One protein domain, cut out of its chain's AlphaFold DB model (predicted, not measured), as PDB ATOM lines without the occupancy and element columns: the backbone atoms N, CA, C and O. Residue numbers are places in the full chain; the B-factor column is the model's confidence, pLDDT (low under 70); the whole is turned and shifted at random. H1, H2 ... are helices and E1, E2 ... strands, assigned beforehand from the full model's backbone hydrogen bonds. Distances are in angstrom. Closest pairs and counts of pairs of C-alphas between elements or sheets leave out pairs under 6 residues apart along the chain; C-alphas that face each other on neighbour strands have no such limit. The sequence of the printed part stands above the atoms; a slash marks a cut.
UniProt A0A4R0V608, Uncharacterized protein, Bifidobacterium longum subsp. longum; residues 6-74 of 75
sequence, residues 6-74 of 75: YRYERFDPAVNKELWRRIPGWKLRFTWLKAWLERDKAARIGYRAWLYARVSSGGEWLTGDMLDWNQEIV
ATOM      1  N   TYR A   6     -22.838 -45.393   1.054       80.31
ATOM      2  CA  TYR A   6     -23.595 -44.188   0.803       80.31
ATOM      3  C   TYR A   6     -22.695 -43.143   0.171       80.31
ATOM      4  O   TYR A   6     -21.504 -43.068   0.471       80.31
ATOM      5  N   ARG A   7     -23.276 -42.357  -0.729       82.31
ATOM      6  CA  ARG A   7     -22.636 -41.198  -1.332       82.31
ATOM      7  C   ARG A   7     -23.221 -39.937  -0.722       82.31
ATOM      8  O   ARG A   7     -24.443 -39.847  -0.619       82.31
ATOM      9  N   TYR A   8     -22.372 -38.975  -0.398       77.88
ATOM     10  CA  TYR A   8     -22.814 -37.634  -0.052       77.88
ATOM     11  C   TYR A   8     -23.573 -37.032  -1.240       77.88
ATOM     12  O   TYR A   8     -23.072 -37.048  -2.370       77.88
ATOM     13  N   GLU A   9     -24.794 -36.554  -1.006       76.94
ATOM     14  CA  GLU A   9     -25.600 -35.891  -2.033       76.94
ATOM     15  C   GLU A   9     -25.635 -34.382  -1.792       76.94
ATOM     16  O   GLU A   9     -25.279 -33.609  -2.684       76.94
ATOM     17  N   ARG A  10     -26.033 -33.955  -0.589       74.88
ATOM     18  CA  ARG A  10     -26.188 -32.539  -0.243       74.88
ATOM     19  C   ARG A  10     -26.294 -32.345   1.271       74.88
ATOM     20  O   ARG A  10     -26.727 -33.242   1.976       74.88
ATOM     21  N   PHE A  11     -25.975 -31.155   1.760       74.19
ATOM     22  CA  PHE A  11     -26.339 -30.722   3.108       74.19
ATOM     23  C   PHE A  11     -27.682 -29.984   3.083       74.19
ATOM     24  O   PHE A  11     -27.838 -29.039   2.301       74.19
ATOM     25  N   ASP A  12     -28.639 -30.412   3.908       69.19
ATOM     26  CA  ASP A  12     -29.929 -29.738   4.050       69.19
ATOM     27  C   ASP A  12     -29.902 -28.767   5.245       69.19
ATOM     28  O   ASP A  12     -29.897 -29.203   6.403       69.19
ATOM     29  N   PRO A  13     -29.870 -27.443   5.002       66.44
ATOM     30  CA  PRO A  13     -29.767 -26.457   6.073       66.44
ATOM     31  C   PRO A  13     -31.071 -26.285   6.862       66.44
ATOM     32  O   PRO A  13     -31.027 -25.723   7.952       66.44
ATOM     33  N   ALA A  14     -32.221 -26.744   6.348       72.12
ATOM     34  CA  ALA A  14     -33.496 -26.623   7.058       72.12
ATOM     35  C   ALA A  14     -33.617 -27.660   8.183       72.12
ATOM     36  O   ALA A  14     -34.249 -27.396   9.204       72.12
ATOM     37  N   VAL A  15     -32.987 -28.823   8.003       67.25
ATOM     38  CA  VAL A  15     -33.002 -29.930   8.972       67.25
ATOM     39  C   VAL A  15     -31.648 -30.082   9.689       67.25
ATOM     40  O   VAL A  15     -31.553 -30.829  10.657       67.25
ATOM     41  N   ASN A  16     -30.614 -29.342   9.264       67.12
ATOM     42  CA  ASN A  16     -29.232 -29.432   9.759       67.12
ATOM     43  C   ASN A  16     -28.641 -30.853   9.640       67.12
ATOM     44  O   ASN A  16     -27.899 -31.312  10.513       67.12
ATOM     45  N   LYS A  17     -28.994 -31.553   8.556       71.00
ATOM     46  CA  LYS A  17     -28.583 -32.937   8.294       71.00
ATOM     47  C   LYS A  17     -27.877 -33.063   6.955       71.00
ATOM     48  O   LYS A  17     -28.244 -32.430   5.964       71.00
ATOM     49  N   GLU A  18     -26.884 -33.939   6.912       73.25
ATOM     50  CA  GLU A  18     -26.271 -34.359   5.655       73.25
ATOM     51  C   GLU A  18     -27.138 -35.439   5.004       73.25
ATOM     52  O   GLU A  18     -27.492 -36.435   5.638       73.25
ATOM     53  N   LEU A  19     -27.479 -35.243   3.732       74.25
ATOM     54  CA  LEU A  19     -28.228 -36.193   2.922       74.25
ATOM     55  C   LEU A  19     -27.254 -37.158   2.258       74.25
ATOM     56  O   LEU A  19     -26.414 -36.783   1.431       74.25
ATOM     57  N   TRP A  20     -27.415 -38.427   2.604       78.38
ATOM     58  CA  TRP A  20     -26.594 -39.515   2.111       78.38
ATOM     59  C   TRP A  20     -27.450 -40.474   1.304       78.38
ATOM     60  O   TRP A  20     -28.444 -41.024   1.780       78.38
ATOM     61  N   ARG A  21     -27.048 -40.717   0.059       79.12
ATOM     62  CA  ARG A  21     -27.780 -41.601  -0.841       79.12
ATOM     63  C   ARG A  21     -27.130 -42.961  -0.920       79.12
ATOM     64  O   ARG A  21     -25.946 -43.085  -1.240       79.12
ATOM     65  N   ARG A  22     -27.919 -44.007  -0.693       79.69
ATOM     66  CA  ARG A  22     -27.428 -45.379  -0.810       79.69
ATOM     67  C   ARG A  22     -26.983 -45.662  -2.242       79.69
ATOM     68  O   ARG A  22     -27.755 -45.524  -3.190       79.69
ATOM     69  N   ILE A  23     -25.752 -46.134  -2.400       79.81
ATOM     70  CA  ILE A  23     -25.257 -46.614  -3.686       79.81
ATOM     71  C   ILE A  23     -25.697 -48.077  -3.846       79.81
ATOM     72  O   ILE A  23     -25.361 -48.921  -3.008       79.81
ATOM     73  N   PRO A  24     -26.428 -48.420  -4.921       80.81
ATOM     74  CA  PRO A  24     -26.774 -49.805  -5.193       80.81
ATOM     75  C   PRO A  24     -25.521 -50.667  -5.370       80.81
ATOM     76  O   PRO A  24     -24.555 -50.251  -6.014       80.81
ATOM     77  N   GLY A  25     -25.559 -51.909  -4.880       79.94
ATOM     78  CA  GLY A  25     -24.426 -52.835  -4.988       79.94
ATOM     79  C   GLY A  25     -23.978 -53.095  -6.432       79.94
ATOM     80  O   GLY A  25     -22.784 -53.199  -6.702       79.94
ATOM     81  N   TRP A  26     -24.921 -53.135  -7.379       80.88
ATOM     82  CA  TRP A  26     -24.603 -53.254  -8.803       80.88
ATOM     83  C   TRP A  26     -23.834 -52.030  -9.312       80.88
ATOM     84  O   TRP A  26     -22.825 -52.188  -9.991       80.88
ATOM     85  N   LYS A  27     -24.237 -50.816  -8.915       84.56
ATOM     86  CA  LYS A  27     -23.583 -49.567  -9.323       84.56
ATOM     87  C   LYS A  27     -22.154 -49.496  -8.792       84.56
ATOM     88  O   LYS A  27     -21.260 -49.118  -9.537       84.56
ATOM     89  N   LEU A  28     -21.913 -49.944  -7.557       84.38
ATOM     90  CA  LEU A  28     -20.558 -50.070  -7.006       84.38
ATOM     91  C   LEU A  28     -19.680 -51.003  -7.847       84.38
ATOM     92  O   LEU A  28     -18.539 -50.660  -8.142       84.38
ATOM     93  N   ARG A  29     -20.215 -52.157  -8.262       84.88
ATOM     94  CA  ARG A  29     -19.489 -53.116  -9.110       84.88
ATOM     95  C   ARG A  29     -19.172 -52.547 -10.489       84.88
ATOM     96  O   ARG A  29     -18.056 -52.739 -10.955       84.88
ATOM     97  N   PHE A  30     -20.100 -51.821 -11.114       89.00
ATOM     98  CA  PHE A  30     -19.832 -51.148 -12.390       89.00
ATOM     99  C   PHE A  30     -18.775 -50.054 -12.254       89.00
ATOM    100  O   PHE A  30     -17.865 -49.986 -13.074       89.00
ATOM    101  N   THR A  31     -18.856 -49.223 -11.214       87.81
ATOM    102  CA  THR A  31     -17.857 -48.176 -10.970       87.81
ATOM    103  C   THR A  31     -16.484 -48.781 -10.678       87.81
ATOM    104  O   THR A  31     -15.483 -48.292 -11.195       87.81
ATOM    105  N   TRP A  32     -16.430 -49.879  -9.919       88.25
ATOM    106  CA  TRP A  32     -15.201 -50.641  -9.716       88.25
ATOM    107  C   TRP A  32     -14.660 -51.204 -11.030       88.25
ATOM    108  O   TRP A  32     -13.478 -51.046 -11.304       88.25
ATOM    109  N   LEU A  33     -15.509 -51.815 -11.864       89.12
ATOM    110  CA  LEU A  33     -15.096 -52.366 -13.155       89.12
ATOM    111  C   LEU A  33     -14.565 -51.265 -14.081       89.12
ATOM    112  O   LEU A  33     -13.562 -51.464 -14.758       89.12
ATOM    113  N   LYS A  34     -15.187 -50.082 -14.065       89.69
ATOM    114  CA  LYS A  34     -14.698 -48.910 -14.792       89.69
ATOM    115  C   LYS A  34     -13.322 -48.472 -14.283       89.69
ATOM    116  O   LYS A  34     -12.400 -48.366 -15.080       89.69
ATOM    117  N   ALA A  35     -13.150 -48.320 -12.969       87.31
ATOM    118  CA  ALA A  35     -11.855 -47.984 -12.373       87.31
ATOM    119  C   ALA A  35     -10.789 -49.060 -12.664       87.31
ATOM    120  O   ALA A  35      -9.619 -48.755 -12.890       87.31
ATOM    121  N   TRP A  36     -11.199 -50.328 -12.713       89.38
ATOM    122  CA  TRP A  36     -10.342 -51.450 -13.082       89.38
ATOM    123  C   TRP A  36      -9.878 -51.351 -14.543       89.38
ATOM    124  O   TRP A  36      -8.689 -51.537 -14.816       89.38
ATOM    125  N   LEU A  37     -10.778 -50.988 -15.465       90.31
ATOM    126  CA  LEU A  37     -10.449 -50.697 -16.868       90.31
ATOM    127  C   LEU A  37      -9.518 -49.482 -17.000       90.31
ATOM    128  O   LEU A  37      -8.566 -49.527 -17.775       90.31
ATOM    129  N   GLU A  38      -9.724 -48.444 -16.187       89.38
ATOM    130  CA  GLU A  38      -8.866 -47.247 -16.105       89.38
ATOM    131  C   GLU A  38      -7.508 -47.512 -15.417       89.38
ATOM    132  O   GLU A  38      -6.707 -46.598 -15.236       89.38
ATOM    133  N   ARG A  39      -7.205 -48.777 -15.084       84.81
ATOM    134  CA  ARG A  39      -5.965 -49.230 -14.429       84.81
ATOM    135  C   ARG A  39      -5.717 -48.601 -13.055       84.81
ATOM    136  O   ARG A  39      -4.565 -48.509 -12.624       84.81
ATOM    137  N   ASP A  40      -6.777 -48.247 -12.335       84.69
ATOM    138  CA  ASP A  40      -6.670 -47.801 -10.949       84.69
ATOM    139  C   ASP A  40      -5.999 -48.882 -10.078       84.69
ATOM    140  O   ASP A  40      -6.347 -50.071 -10.122       84.69
ATOM    141  N   LYS A  41      -4.995 -48.472  -9.292       82.50
ATOM    142  CA  LYS A  41      -4.187 -49.397  -8.483       82.50
ATOM    143  C   LYS A  41      -5.039 -50.107  -7.429       82.50
ATOM    144  O   LYS A  41      -4.890 -51.313  -7.252       82.50
ATOM    145  N   ALA A  42      -5.952 -49.396  -6.767       81.69
ATOM    146  CA  ALA A  42      -6.801 -49.974  -5.730       81.69
ATOM    147  C   ALA A  42      -7.863 -50.909  -6.333       81.69
ATOM    148  O   ALA A  42      -8.114 -51.987  -5.790       81.69
ATOM    149  N   ALA A  43      -8.419 -50.557  -7.499       84.25
ATOM    150  CA  ALA A  43      -9.334 -51.409  -8.261       84.25
ATOM    151  C   ALA A  43      -8.699 -52.747  -8.653       84.25
ATOM    152  O   ALA A  43      -9.354 -53.784  -8.528       84.25
ATOM    153  N   ARG A  44      -7.426 -52.737  -9.072       85.25
ATOM    154  CA  ARG A  44      -6.672 -53.947  -9.435       85.25
ATOM    155  C   ARG A  44      -6.345 -54.855  -8.257       85.25
ATOM    156  O   ARG A  44      -6.346 -56.067  -8.439       85.25
ATOM    157  N   ILE A  45      -6.090 -54.290  -7.076       87.06
ATOM    158  CA  ILE A  45      -5.861 -55.075  -5.850       87.06
ATOM    159  C   ILE A  45      -7.137 -55.835  -5.466       87.06
ATOM    160  O   ILE A  45      -7.083 -56.971  -5.001       87.06
ATOM    161  N   GLY A  46      -8.300 -55.230  -5.705       83.88
ATOM    162  CA  GLY A  46      -9.582 -55.912  -5.642       83.88
ATOM    163  C   GLY A  46     -10.706 -55.003  -5.175       83.88
ATOM    164  O   GLY A  46     -10.492 -53.908  -4.661       83.88
ATOM    165  N   TYR A  47     -11.937 -55.496  -5.304       82.50
ATOM    166  CA  TYR A  47     -13.147 -54.734  -4.988       82.50
ATOM    167  C   TYR A  47     -13.149 -54.156  -3.564       82.50
ATOM    168  O   TYR A  47     -13.476 -52.991  -3.367       82.50
ATOM    169  N   ARG A  48     -12.731 -54.939  -2.559       81.06
ATOM    170  CA  ARG A  48     -12.668 -54.477  -1.159       81.06
ATOM    171  C   ARG A  48     -11.596 -53.411  -0.934       81.06
ATOM    172  O   ARG A  48     -11.868 -52.446  -0.231       81.06
ATOM    173  N   ALA A  49     -10.416 -53.571  -1.534       82.12
ATOM    174  CA  ALA A  49      -9.329 -52.600  -1.421       82.12
ATOM    175  C   ALA A  49      -9.704 -51.270  -2.085       82.12
ATOM    176  O   ALA A  49      -9.477 -50.204  -1.522       82.12
ATOM    177  N   TRP A  50     -10.362 -51.338  -3.242       86.69
ATOM    178  CA  TRP A  50     -10.910 -50.174  -3.929       86.69
ATOM    179  C   TRP A  50     -11.983 -49.450  -3.121       86.69
ATOM    180  O   TRP A  50     -11.924 -48.231  -2.974       86.69
ATOM    181  N   LEU A  51     -12.935 -50.193  -2.546       83.00
ATOM    182  CA  LEU A  51     -13.947 -49.618  -1.663       83.00
ATOM    183  C   LEU A  51     -13.319 -48.939  -0.447       83.00
ATOM    184  O   LEU A  51     -13.690 -47.816  -0.120       83.00
ATOM    185  N   TYR A  52     -12.356 -49.603   0.194       80.19
ATOM    186  CA  TYR A  52     -11.649 -49.051   1.343       80.19
ATOM    187  C   TYR A  52     -10.904 -47.765   0.978       80.19
ATOM    188  O   TYR A  52     -11.050 -46.765   1.669       80.19
ATOM    189  N   ALA A  53     -10.181 -47.749  -0.147       81.62
ATOM    190  CA  ALA A  53      -9.503 -46.553  -0.636       81.62
ATOM    191  C   ALA A  53     -10.487 -45.406  -0.918       81.62
ATOM    192  O   ALA A  53     -10.202 -44.257  -0.595       81.62
ATOM    193  N   ARG A  54     -11.670 -45.706  -1.474       80.50
ATOM    194  CA  ARG A  54     -12.678 -44.686  -1.789       80.50
ATOM    195  C   ARG A  54     -13.323 -44.077  -0.545       80.50
ATOM    196  O   ARG A  54     -13.549 -42.874  -0.525       80.50
ATOM    197  N   VAL A  55     -13.583 -44.890   0.479       76.38
ATOM    198  CA  VAL A  55     -14.107 -44.425   1.775       76.38
ATOM    199  C   VAL A  55     -13.022 -43.677   2.556       76.38
ATOM    200  O   VAL A  55     -13.258 -42.586   3.062       76.38
ATOM    201  N   SER A  56     -11.802 -44.215   2.595       74.31
ATOM    202  CA  SER A  56     -10.679 -43.625   3.332       74.31
ATOM    203  C   SER A  56     -10.150 -42.331   2.711       74.31
ATOM    204  O   SER A  56      -9.522 -41.550   3.417       74.31
ATOM    205  N   SER A  57     -10.391 -42.086   1.417       70.75
ATOM    206  CA  SER A  57     -10.004 -40.834   0.751       70.75
ATOM    207  C   SER A  57     -10.888 -39.636   1.139       70.75
ATOM    208  O   SER A  57     -10.647 -38.538   0.643       70.75
ATOM    209  N   GLY A  58     -11.875 -39.832   2.025       58.91
ATOM    210  CA  GLY A  58     -12.362 -38.784   2.924       58.91
ATOM    211  C   GLY A  58     -13.156 -37.649   2.281       58.91
ATOM    212  O   GLY A  58     -12.802 -36.490   2.457       58.91
ATOM    213  N   GLY A  59     -14.262 -37.944   1.593       60.09
ATOM    214  CA  GLY A  59     -15.203 -36.854   1.298       60.09
ATOM    215  C   GLY A  59     -16.524 -37.250   0.663       60.09
ATOM    216  O   GLY A  59     -17.563 -36.723   1.033       60.09
ATOM    217  N   GLU A  60     -16.525 -38.196  -0.276       70.00
ATOM    218  CA  GLU A  60     -17.752 -38.474  -1.031       70.00
ATOM    219  C   GLU A  60     -18.498 -39.735  -0.561       70.00
ATOM    220  O   GLU A  60     -19.668 -39.889  -0.908       70.00
ATOM    221  N   TRP A  61     -17.824 -40.702   0.079       77.56
ATOM    222  CA  TRP A  61     -18.349 -42.060   0.309       77.56
ATOM    223  C   TRP A  61     -18.206 -42.461   1.781       77.56
ATOM    224  O   TRP A  61     -17.100 -42.441   2.313       77.56
ATOM    225  N   LEU A  62     -19.301 -42.903   2.401       76.56
ATOM    226  CA  LEU A  62     -19.325 -43.456   3.759       76.56
ATOM    227  C   LEU A  62     -19.871 -44.880   3.752       76.56
ATOM    228  O   LEU A  62     -20.703 -45.259   2.921       76.56
ATOM    229  N   THR A  63     -19.401 -45.687   4.697       73.06
ATOM    230  CA  THR A  63     -20.033 -46.977   4.990       73.06
ATOM    231  C   THR A  63     -21.210 -46.769   5.934       73.06
ATOM    232  O   THR A  63     -21.200 -45.852   6.741       73.06
ATOM    233  N   GLY A  64     -22.208 -47.647   5.864       67.31
ATOM    234  CA  GLY A  64     -23.396 -47.620   6.720       67.31
ATOM    235  C   GLY A  64     -23.104 -47.682   8.214       67.31
ATOM    236  O   GLY A  64     -23.949 -47.278   8.994       67.31
ATOM    237  N   ASP A  65     -21.923 -48.175   8.586       68.62
ATOM    238  CA  ASP A  65     -21.442 -48.218   9.969       68.62
ATOM    239  C   ASP A  65     -20.950 -46.849  10.462       68.62
ATOM    240  O   ASP A  65     -20.977 -46.561  11.649       68.62
ATOM    241  N   MET A  66     -20.502 -46.004   9.531       67.19
ATOM    242  CA  MET A  66     -19.969 -44.666   9.795       67.19
ATOM    243  C   MET A  66     -21.025 -43.567   9.636       67.19
ATOM    244  O   MET A  66     -20.691 -42.393   9.775       67.19
ATOM    245  N   LEU A  67     -22.269 -43.930   9.304       63.88
ATOM    246  CA  LEU A  67     -23.361 -42.969   9.300       63.88
ATOM    247  C   LEU A  67     -23.781 -42.668  10.735       63.88
ATOM    248  O   LEU A  67     -24.335 -43.527  11.421       63.88
ATOM    249  N   ASP A  68     -23.491 -41.448  11.175       60.84
ATOM    250  CA  ASP A  68     -23.888 -40.936  12.482       60.84
ATOM    251  C   ASP A  68     -25.400 -40.631  12.530       60.84
ATOM    252  O   ASP A  68     -26.056 -40.481  11.495       60.84
ATOM    253  N   TRP A  69     -25.972 -40.510  13.733       57.75
ATOM    254  CA  TRP A  69     -27.407 -40.257  13.936       57.75
ATOM    255  C   TRP A  69     -27.905 -38.949  13.289       57.75
ATOM    256  O   TRP A  69     -29.105 -38.807  13.042       57.75
ATOM    257  N   ASN A  70     -26.999 -38.009  12.991       56.00
ATOM    258  CA  ASN A  70     -27.309 -36.735  12.338       56.00
ATOM    259  C   ASN A  70     -27.365 -36.802  10.792       56.00
ATOM    260  O   ASN A  70     -27.495 -35.774  10.123       56.00
ATOM    261  N   GLN A  71     -27.248 -37.989  10.197       62.50
ATOM    262  CA  GLN A  71     -27.240 -38.163   8.745       62.50
ATOM    263  C   GLN A  71     -28.546 -38.796   8.251       62.50
ATOM    264  O   GLN A  71     -29.016 -39.809   8.771       62.50
ATOM    265  N   GLU A  72     -29.155 -38.194   7.228       62.16
ATOM    266  CA  GLU A  72     -30.430 -38.651   6.681       62.16
ATOM    267  C   GLU A  72     -30.212 -39.494   5.425       62.16
ATOM    268  O   GLU A  72     -29.628 -39.051   4.432       62.16
ATOM    269  N   ILE A  73     -30.685 -40.742   5.470       63.25
ATOM    270  CA  ILE A  73     -30.589 -41.666   4.343       63.25
ATOM    271  C   ILE A  73     -31.750 -41.406   3.382       63.25
ATOM    272  O   ILE A  73     -32.893 -41.777   3.657       63.25
ATOM    273  N   VAL A  74     -31.440 -40.841   2.218       61.81
ATOM    274  CA  VAL A  74     -32.405 -40.704   1.121       61.81
ATOM    275  C   VAL A  74     -32.550 -42.064   0.429       61.81
ATOM    276  O   VAL A  74     -31.560 -42.638  -0.045       61.81
TER     277      VAL A  74
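This is residues 6 to 74 of the 75 residues of an uncharacterized protein of Bifidobacterium longum subsp. longum (UniProt A0A4R0V608). Look for a rod with two unlike ends: a strongly twisted sheet of four short strands built round the hairpin of E1 and E2 at one end, and three helices, H1, H2 and H3, at the other. H1 runs away from the sheet, short H2 sits at the far end, and H3 leads back toward the sheet, about perpendicular to H1. The printed part has 69 residues, with three named helices and four named strands that follow along the chain as E1 E2 H1 H2 H3 E3 E4; the sheet's order is E3 E1 E2 E4, mixed. The class is mixed, helices and strands. The whole is only just loose, close to compact, with a radius of gyration of the C-alphas of 13.4 A and spans of 41 by 19 by 16 A.

Find C-alpha 6 at (-23.595, -44.188, 0.803); from there E1, residues 6 to 12, runs 16.1 A. E2, residues 17 to 23, is 18.5 A long. The short strands are E3, residues 61 to 63, and E4, residues 71 to 74, which ends at C-alpha 74, (-32.405, -40.704, 1.121). Among the helices, H1, residues 25 to 37, begins at C-alpha 25, (-24.426, -52.835, -4.988), and is 18.5 A long. H2 is residues 41 to 45, and H3, residues 47 to 56, is 14.1 A long.

Begin with the hairpin E1 and E2, antiparallel at 153 degrees, where N 7 and O 21 are 2.8 A apart, within hydrogen-bond range. On E2, E4 is a parallel neighbour at 45 degrees, with N 72 and O 18 at 2.9 A. On E1, E3 is an antiparallel neighbour at 112 degrees, with N 6 and O 62 at 2.8 A. E3 and E4 are the edge strands. H3 is on the sheet but only grazes it, with its residues 51 to 56; its closest C-alphas to E3 are those of Val 55 and Trp 61, 5.1 A apart. H2 touches H3, the closest C-alphas being those of Ala 42 and Trp 50, 4.5 A. H1 touches H2 with residues 32 to 36 alone, closest at the C-alphas of Trp 36 and Ala 43, 4.9 A. H1 and H3 only just touch, with 3 pairs of C-alphas within 8 A, through residues 29 to 32 of H1 alone; the closest are those of Trp 32 and Tyr 47, 6.6 A, and their lines are about perpendicular at 85 degrees. H1 and H2 are not on the sheet. In H1, H2 and H3 every O i to N i+4 pair is within hydrogen-bond range.

Look for the two C-alphas farthest apart at Ala 14 and Ile 45, 41.7 A. The printed part has no cut, and no link is long; E3 to E4, 7 residues, is short and the others are tight. The mean pLDDT of the printed part is 76.8; it is under 70 at residues 12 to 13, 15 to 16, 58 to 59 and 64 to 74.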